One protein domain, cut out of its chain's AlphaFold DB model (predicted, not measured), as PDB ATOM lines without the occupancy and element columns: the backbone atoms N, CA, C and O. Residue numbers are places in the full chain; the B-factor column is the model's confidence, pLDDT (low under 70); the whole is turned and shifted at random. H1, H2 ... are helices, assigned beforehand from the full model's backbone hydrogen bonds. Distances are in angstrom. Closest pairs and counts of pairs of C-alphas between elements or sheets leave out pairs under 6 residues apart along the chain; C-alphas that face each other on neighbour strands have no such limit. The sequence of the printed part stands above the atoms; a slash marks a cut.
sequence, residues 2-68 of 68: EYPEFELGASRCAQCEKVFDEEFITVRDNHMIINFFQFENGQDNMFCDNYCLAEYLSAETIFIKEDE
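Overview. This is residues 2 to 68 of the 68 residues of an uncharacterized protein of Carnobacterium sp. CS13 (UniProt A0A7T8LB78). This domain has little regular structure: a small body made mostly of loops, holding two short, separate helices, H1 and H2, and a tail, residues 61 to 68, that sticks out and makes much of the length. A short antiparallel pairing, residues 25 to 26 with 46 to 47, ties two of the loop stretches together. The printed part has 67 residues, with H1 then H2 and no named strand; the class is all helix, though the named elements hold only 13 residues. The whole is loose, with a radius of gyration of the C-alphas of 14.5 A, spanning 54 by 25 by 15 A.

Along the chain. H2, the longest helix, is residues 50 to 56, 10.0 A from C-alpha 50 at (188.369, 223.826, 165.656) to C-alpha 56. H1 is residues 31 to 36, 8.4 A long, beginning at C-alpha 31 (185.894, 242.090, 163.269).

Arrangement. H2 and H1 are apart, with no C-alpha of the one within 8 A of the other. In both, every O i to N i+4 pair is within hydrogen-bond range.

Size, cuts and confidence. The C-alphas of Glu 7 and Glu 68, the two farthest apart, are 53.6 A apart. Without residues 61 to 68, which stand free, the body spans 28 by 28 by 14 A. The printed part has no cut; the link from H1 to H2 is long, 13 residues. Mean pLDDT of the printed part is 83.0; residues 2, 8 to 9 and 68 are under 70.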
ATOM      1  N   GLU A   2     186.221 240.068 148.445       69.19
ATOM      2  CA  GLU A   2     186.299 238.958 147.491       69.19
ATOM      3  C   GLU A   2     187.337 237.969 148.024       69.19
ATOM      4  O   GLU A   2     188.473 238.354 148.299       69.19
ATOM      5  N   TYR A   3     186.910 236.732 148.270       70.31
ATOM      6  CA  TYR A   3     187.786 235.681 148.783       70.31
ATOM      7  C   TYR A   3     188.579 235.074 147.621       70.31
ATOM      8  O   TYR A   3     188.022 234.932 146.531       70.31
ATOM      9  N   PRO A   4     189.855 234.714 147.827       71.75
ATOM     10  CA  PRO A   4     190.653 234.089 146.786       71.75
ATOM     11  C   PRO A   4     190.087 232.709 146.442       71.75
ATOM     12  O   PRO A   4     189.453 232.046 147.266       71.75
ATOM     13  N   GLU A   5     190.365 232.252 145.227       74.94
ATOM     14  CA  GLU A   5     190.199 230.841 144.899       74.94
ATOM     15  C   GLU A   5     191.281 230.045 145.637       74.94
ATOM     16  O   GLU A   5     192.475 230.314 145.503       74.94
ATOM     17  N   PHE A   6     190.855 229.098 146.470       75.25
ATOM     18  CA  PHE A   6     191.765 228.250 147.229       75.25
ATOM     19  C   PHE A   6     192.065 226.988 146.424       75.25
ATOM     20  O   PHE A   6     191.170 226.191 146.141       75.25
ATOM     21  N   GLU A   7     193.331 226.800 146.059       73.00
ATOM     22  CA  GLU A   7     193.771 225.617 145.327       73.00
ATOM     23  C   GLU A   7     194.052 224.449 146.289       73.00
ATOM     24  O   GLU A   7     194.819 224.568 147.258       73.00
ATOM     25  N   LEU A   8     193.432 223.300 145.993       68.44
ATOM     26  CA  LEU A   8     193.711 222.005 146.619       68.44
ATOM     27  C   LEU A   8     195.200 221.659 146.483       68.44
ATOM     28  O   LEU A   8     195.769 221.749 145.397       68.44
ATOM     29  N   GLY A   9     195.842 221.261 147.583       68.44
ATOM     30  CA  GLY A   9     197.268 220.913 147.597       68.44
ATOM     31  C   GLY A   9     198.251 222.094 147.673       68.44
ATOM     32  O   GLY A   9     199.439 221.862 147.902       68.44
ATOM     33  N   ALA A  10     197.790 223.342 147.536       77.06
ATOM     34  CA  ALA A  10     198.618 224.545 147.708       77.06
ATOM     35  C   ALA A  10     198.347 225.272 149.036       77.06
ATOM     36  O   ALA A  10     199.238 225.913 149.597       77.06
ATOM     37  N   SER A  11     197.125 225.143 149.553       84.31
ATOM     38  CA  SER A  11     196.668 225.822 150.767       84.31
ATOM     39  C   SER A  11     197.113 225.068 152.030       84.31
ATOM     40  O   SER A  11     197.091 223.834 152.068       84.31
ATOM     41  N   ARG A  12     197.535 225.805 153.069       90.44
ATOM     42  CA  ARG A  12     198.104 225.253 154.313       90.44
ATOM     43  C   ARG A  12     197.411 225.799 155.551       90.44
ATOM     44  O   ARG A  12     197.010 226.958 155.574       90.44
ATOM     45  N   CYS A  13     197.341 224.975 156.590       91.31
ATOM     46  CA  CYS A  13     196.874 225.391 157.903       91.31
ATOM     47  C   CYS A  13     197.792 226.459 158.496       91.31
ATOM     48  O   CYS A  13     198.994 226.231 158.629       91.31
ATOM     49  N   ALA A  14     197.212 227.584 158.906       91.12
ATOM     50  CA  ALA A  14     197.930 228.688 159.531       91.12
ATOM     51  C   ALA A  14     198.548 228.306 160.887       91.12
ATOM     52  O   ALA A  14     199.521 228.925 161.305       91.12
ATOM     53  N   GLN A  15     198.012 227.273 161.551       92.94
ATOM     54  CA  GLN A  15     198.514 226.804 162.844       92.94
ATOM     55  C   GLN A  15     199.558 225.688 162.733       92.94
ATOM     56  O   GLN A  15     200.586 225.735 163.398       92.94
ATOM     57  N   CYS A  16     199.283 224.643 161.947       93.38
ATOM     58  CA  CYS A  16     200.096 223.418 161.943       93.38
ATOM     59  C   CYS A  16     200.806 223.138 160.610       93.38
ATOM     60  O   CYS A  16     201.409 222.079 160.454       93.38
ATOM     61  N   GLU A  17     200.697 224.047 159.636       92.25
ATOM     62  CA  GLU A  17     201.323 223.983 158.303       92.25
ATOM     63  C   GLU A  17     200.929 222.777 157.427       92.25
ATOM     64  O   GLU A  17     201.442 222.616 156.307       92.25
ATOM     65  N   LYS A  18     199.986 221.944 157.892       92.69
ATOM     66  CA  LYS A  18     199.439 220.818 157.131       92.69
ATOM     67  C   LYS A  18     198.764 221.335 155.856       92.69
ATOM     68  O   LYS A  18     197.992 222.289 155.898       92.69
ATOM     69  N   VAL A  19     199.064 220.690 154.730       90.94
ATOM     70  CA  VAL A  19     198.412 220.949 153.438       90.94
ATOM     71  C   VAL A  19     196.987 220.404 153.468       90.94
ATOM     72  O   VAL A  19     196.783 219.302 153.970       90.94
ATOM     73  N   PHE A  20     196.030 221.161 152.930       87.56
ATOM     74  CA  PHE A  20     194.633 220.734 152.877       87.56
ATOM     75  C   PHE A  20     194.350 219.747 151.748       87.56
ATOM     76  O   PHE A  20     194.821 219.894 150.616       87.56
ATOM     77  N   ASP A  21     193.528 218.768 152.102       79.88
ATOM     78  CA  ASP A  21     193.191 217.595 151.312       79.88
ATOM     79  C   ASP A  21     191.793 217.738 150.670       79.88
ATOM     80  O   ASP A  21     191.596 217.283 149.547       79.88
ATOM     81  N   GLU A  22     190.837 218.377 151.367       81.81
ATOM     82  CA  GLU A  22     189.422 218.492 150.951       81.81
ATOM     83  C   GLU A  22     188.753 219.788 151.446       81.81
ATOM     84  O   GLU A  22     188.284 220.590 150.640       81.81
ATOM     85  N   GLU A  23     188.730 220.016 152.765       86.44
ATOM     86  CA  GLU A  23     188.072 221.164 153.401       86.44
ATOM     87  C   GLU A  23     188.947 221.819 154.478       86.44
ATOM     88  O   GLU A  23     189.935 221.247 154.945       86.44
ATOM     89  N   PHE A  24     188.580 223.040 154.867       89.12
ATOM     90  CA  PHE A  24     189.209 223.778 155.959       89.12
ATOM     91  C   PHE A  24     188.227 224.770 156.587       89.12
ATOM     92  O   PHE A  24     187.268 225.226 155.960       89.12
ATOM     93  N   ILE A  25     188.499 225.140 157.833       89.56
ATOM     94  CA  ILE A  25     187.788 226.187 158.562       89.56
ATOM     95  C   ILE A  25     188.466 227.524 158.270       89.56
ATOM     96  O   ILE A  25     189.686 227.627 158.303       89.56
ATOM     97  N   THR A  26     187.682 228.564 158.008       86.88
ATOM     98  CA  THR A  26     188.183 229.932 157.833       86.88
ATOM     99  C   THR A  26     187.282 230.908 158.572       86.88
ATOM    100  O   THR A  26     186.064 230.719 158.648       86.88
ATOM    101  N   VAL A  27     187.877 231.960 159.133       82.75
ATOM    102  CA  VAL A  27     187.123 233.072 159.713       82.75
ATOM    103  C   VAL A  27     186.709 234.000 158.572       82.75
ATOM    104  O   VAL A  27     187.561 234.556 157.887       82.75
ATOM    105  N   ARG A  28     185.398 234.174 158.371       77.88
ATOM    106  CA  ARG A  28     184.819 235.064 157.347       77.88
ATOM    107  C   ARG A  28     184.149 236.288 157.971       77.88
ATOM    108  O   ARG A  28     183.719 236.219 159.119       77.88
ATOM    109  N   ASP A  29     184.089 237.380 157.203       72.06
ATOM    110  CA  ASP A  29     183.376 238.650 157.436       72.06
ATOM    111  C   ASP A  29     183.096 238.978 158.917       72.06
ATOM    112  O   ASP A  29     181.951 239.102 159.354       72.06
ATOM    113  N   ASN A  30     184.161 239.124 159.712       72.94
ATOM    114  CA  ASN A  30     184.074 239.461 161.133       72.94
ATOM    115  C   ASN A  30     185.151 240.497 161.501       72.94
ATOM    116  O   ASN A  30     186.177 240.620 160.834       72.94
ATOM    117  N   HIS A  31     184.936 241.206 162.610       76.19
ATOM    118  CA  HIS A  31     185.894 242.090 163.269       76.19
ATOM    119  C   HIS A  31     187.283 241.457 163.436       76.19
ATOM    120  O   HIS A  31     188.281 242.176 163.421       76.19
ATOM    121  N   MET A  32     187.364 240.126 163.557       74.00
ATOM    122  CA  MET A  32     188.650 239.439 163.666       74.00
ATOM    123  C   MET A  32     189.515 239.551 162.402       74.00
ATOM    124  O   MET A  32     190.718 239.735 162.532       74.00
ATOM    125  N   ILE A  33     188.926 239.523 161.197       74.75
ATOM    126  CA  ILE A  33     189.682 239.626 159.930       74.75
ATOM    127  C   ILE A  33     190.448 240.939 159.851       74.75
ATOM    128  O   ILE A  33     191.628 240.948 159.534       74.75
ATOM    129  N   ILE A  34     189.780 242.041 160.191       70.81
ATOM    130  CA  ILE A  34     190.330 243.390 160.031       70.81
ATOM    131  C   ILE A  34     191.475 243.658 161.018       70.81
ATOM    132  O   ILE A  34     192.380 244.426 160.713       70.81
ATOM    133  N   ASN A  35     191.424 243.066 162.215       73.25
ATOM    134  CA  ASN A  35     192.302 243.470 163.317       73.25
ATOM    135  C   ASN A  35     193.368 242.438 163.692       73.25
ATOM    136  O   ASN A  35     194.338 242.810 164.347       73.25
ATOM    137  N   PHE A  36     193.189 241.166 163.326       76.19
ATOM    138  CA  PHE A  36     194.051 240.078 163.803       76.19
ATOM    139  C   PHE A  36     194.744 239.293 162.693       76.19
ATOM    140  O   PHE A  36     195.718 238.606 162.982       76.19
ATOM    141  N   PHE A  37     194.282 239.401 161.448       80.25
ATOM    142  CA  PHE A  37     194.890 238.710 160.316       80.25
ATOM    143  C   PHE A  37     195.663 239.691 159.435       80.25
ATOM    144  O   PHE A  37     195.297 240.857 159.293       80.25
ATOM    145  N   GLN A  38     196.769 239.218 158.867       79.50
ATOM    146  CA  GLN A  38     197.649 239.989 157.998       79.50
ATOM    147  C   GLN A  38     196.981 240.285 156.656       79.50
ATOM    148  O   GLN A  38     197.216 241.352 156.081       79.50
ATOM    149  N   PHE A  39     196.167 239.359 156.144       77.00
ATOM    150  CA  PHE A  39     195.493 239.535 154.868       77.00
ATOM    151  C   PHE A  39     193.982 239.606 155.048       77.00
ATOM    152  O   PHE A  39     193.324 238.648 155.449       77.00
ATOM    153  N   GLU A  40     193.403 240.733 154.636       72.31
ATOM    154  CA  GLU A  40     191.949 240.932 154.655       72.31
ATOM    155  C   GLU A  40     191.197 239.896 153.809       72.31
ATOM    156  O   GLU A  40     190.012 239.683 154.015       72.31
ATOM    157  N   ASN A  41     191.866 239.235 152.864       72.38
ATOM    158  CA  ASN A  41     191.275 238.195 152.025       72.38
ATOM    159  C   ASN A  41     191.272 236.792 152.678       72.38
ATOM    160  O   ASN A  41     190.808 235.841 152.048       72.38
ATOM    161  N   GLY A  42     191.785 236.648 153.908       73.50
ATOM    162  CA  GLY A  42     191.775 235.400 154.680       73.50
ATOM    163  C   GLY A  42     192.812 234.350 154.257       73.50
ATOM    164  O   GLY A  42     192.707 233.187 154.640       73.50
ATOM    165  N   GLN A  43     193.830 234.710 153.469       76.88
ATOM    166  CA  GLN A  43     194.861 233.749 153.035       76.88
ATOM    167  C   GLN A  43     195.738 233.204 154.170       76.88
ATOM    168  O   GLN A  43     196.412 232.196 153.990       76.88
ATOM    169  N   ASP A  44     195.734 233.845 155.329       80.12
ATOM    170  CA  ASP A  44     196.468 233.450 156.527       80.12
ATOM    171  C   ASP A  44     195.550 232.937 157.650       80.12
ATOM    172  O   ASP A  44     195.999 232.786 158.782       80.12
ATOM    173  N   ASN A  45     194.277 232.636 157.355       86.25
ATOM    174  CA  ASN A  45     193.284 232.242 158.362       86.25
ATOM    175  C   ASN A  45     192.569 230.911 158.079       86.25
ATOM    176  O   ASN A  45     191.400 230.727 158.428       86.25
ATOM    177  N   MET A  46     193.274 229.979 157.444       89.50
ATOM    178  CA  MET A  46     192.765 228.646 157.128       89.50
ATOM    179  C   MET A  46     193.219 227.635 158.186       89.50
ATOM    180  O   MET A  46     194.405 227.563 158.510       89.50
ATOM    181  N   PHE A  47     192.307 226.805 158.686       92.38
ATOM    182  CA  PHE A  47     192.550 225.883 159.797       92.38
ATOM    183  C   PHE A  47     192.026 224.480 159.495       92.38
ATOM    184  O   PHE A  47     190.972 224.325 158.887       92.38
ATOM    185  N   CYS A  48     192.747 223.447 159.943       92.44
ATOM    186  CA  CYS A  48     192.316 222.056 159.755       92.44
ATOM    187  C   CYS A  48     191.024 221.734 160.507       92.44
ATOM    188  O   CYS A  48     190.185 220.995 160.008       92.44
ATOM    189  N   ASP A  49     190.892 222.258 161.720       92.69
ATOM    190  CA  ASP A  49     189.806 221.951 162.638       92.69
ATOM    191  C   ASP A  49     189.642 223.064 163.687       92.69
ATOM    192  O   ASP A  49     190.374 224.061 163.710       92.69
ATOM    193  N   ASN A  50     188.651 222.890 164.568       92.75
ATOM    194  CA  ASN A  50     188.369 223.826 165.656       92.75
ATOM    195  C   ASN A  50     189.547 223.963 166.631       92.75
ATOM    196  O   ASN A  50     189.695 225.013 167.248       92.75
ATOM    197  N   TYR A  51     190.374 222.922 166.773       93.00
ATOM    198  CA  TYR A  51     191.544 222.955 167.642       93.00
ATOM    199  C   TYR A  51     192.615 223.891 167.072       93.00
ATOM    200  O   TYR A  51     193.065 224.796 167.766       93.00
ATOM    201  N   CYS A  52     192.948 223.758 165.786       93.06
ATOM    202  CA  CYS A  52     193.892 224.642 165.104       93.06
ATOM    203  C   CYS A  52     193.438 226.108 165.131       93.06
ATOM    204  O   CYS A  52     194.261 226.995 165.343       93.06
ATOM    205  N   LEU A  53     192.138 226.358 164.935       91.62
ATOM    206  CA  LEU A  53     191.555 227.697 165.041       91.62
ATOM    207  C   LEU A  53     191.718 228.273 166.456       91.62
ATOM    208  O   LEU A  53     192.137 229.418 166.609       91.62
ATOM    209  N   ALA A  54     191.373 227.491 167.482       91.88
ATOM    210  CA  ALA A  54     191.451 227.929 168.870       91.88
ATOM    211  C   ALA A  54     192.898 228.216 169.293       91.88
ATOM    212  O   ALA A  54     193.169 229.285 169.828       91.88
ATOM    213  N   GLU A  55     193.831 227.316 168.979       91.75
ATOM    214  CA  GLU A  55     195.258 227.490 169.273       91.75
ATOM    215  C   GLU A  55     195.838 228.742 168.602       91.75
ATOM    216  O   GLU A  55     196.499 229.543 169.261       91.75
ATOM    217  N   TYR A  56     195.537 228.968 167.318       89.62
ATOM    218  CA  TYR A  56     196.026 230.145 166.594       89.62
ATOM    219  C   TYR A  56     195.526 231.456 167.210       89.62
ATOM    220  O   TYR A  56     196.274 232.422 167.349       89.62
ATOM    221  N   LEU A  57     194.255 231.485 167.615       87.62
ATOM    222  CA  LEU A  57     193.643 232.643 168.267       87.62
ATOM    223  C   LEU A  57     193.963 232.735 169.764       87.62
ATOM    224  O   LEU A  57     193.486 233.661 170.420       87.62
ATOM    225  N   SER A  58     194.735 231.789 170.316       88.62
ATOM    226  CA  SER A  58     194.951 231.654 171.763       88.62
ATOM    227  C   SER A  58     193.632 231.637 172.554       88.62
ATOM    228  O   SER A  58     193.518 232.231 173.626       88.62
ATOM    229  N   ALA A  59     192.610 230.988 171.997       90.06
ATOM    230  CA  ALA A  59     191.306 230.812 172.611       90.06
ATOM    231  C   ALA A  59     191.278 229.510 173.419       90.06
ATOM    232  O   ALA A  59     191.669 228.452 172.930       90.06
ATOM    233  N   GLU A  60     190.757 229.571 174.641       88.56
ATOM    234  CA  GLU A  60     190.670 228.420 175.538       88.56
ATOM    235  C   GLU A  60     189.256 228.234 176.097       88.56
ATOM    236  O   GLU A  60     188.460 229.170 176.197       88.56
ATOM    237  N   THR A  61     188.933 226.995 176.470       88.31
ATOM    238  CA  THR A  61     187.693 226.701 177.196       88.31
ATOM    239  C   THR A  61     187.899 226.993 178.676       88.31
ATOM    240  O   THR A  61     188.735 226.364 179.319       88.31
ATOM    241  N   ILE A  62     187.096 227.900 179.230       90.88
ATOM    242  CA  ILE A  62     187.075 228.198 180.664       90.88
ATOM    243  C   ILE A  62     185.800 227.630 181.284       90.88
ATOM    244  O   ILE A  62     184.700 227.828 180.767       90.88
ATOM    245  N   PHE A  63     185.944 226.948 182.419       91.25
ATOM    246  CA  PHE A  63     184.819 226.437 183.197       91.25
ATOM    247  C   PHE A  63     184.347 227.484 184.208       91.25
ATOM    248  O   PHE A  63     185.151 228.080 184.929       91.25
ATOM    249  N   ILE A  64     183.032 227.690 184.274       92.38
ATOM    250  CA  ILE A  64     182.406 228.520 185.307       92.38
ATOM    251  C   ILE A  64     182.558 227.782 186.640       92.38
ATOM    252  O   ILE A  64     182.219 226.604 186.732       92.38
ATOM    253  N   LYS A  65     183.087 228.460 187.664       88.88
ATOM    254  CA  LYS A  65     183.102 227.912 189.024       88.88
ATOM    255  C   LYS A  65     181.674 227.907 189.564       88.88
ATOM    256  O   LYS A  65     181.007 228.936 189.500       88.88
ATOM    257  N   GLU A  66     181.220 226.770 190.079       83.62
ATOM    258  CA  GLU A  66     180.028 226.735 190.923       83.62
ATOM    259  C   GLU A  66     180.390 227.379 192.269       83.62
ATOM    260  O   GLU A  66     181.414 227.029 192.862       83.62
ATOM    261  N   ASP A  67     179.605 228.367 192.703       77.62
ATOM    262  CA  ASP A  67     179.707 228.907 194.059       77.62
ATOM    263  C   ASP A  67     179.218 227.817 195.035       77.62
ATOM    264  O   ASP A  67     178.100 227.319 194.878       77.62
ATOM    265  N   GLU A  68     180.071 227.422 195.990       63.47
ATOM    266  CA  GLU A  68     179.740 226.474 197.075       63.47
ATOM    267  C   GLU A  68     178.624 226.987 198.001       63.47
ATOM    268  O   GLU A  68     178.653 228.184 198.382       63.47
TER     269      GLU A  68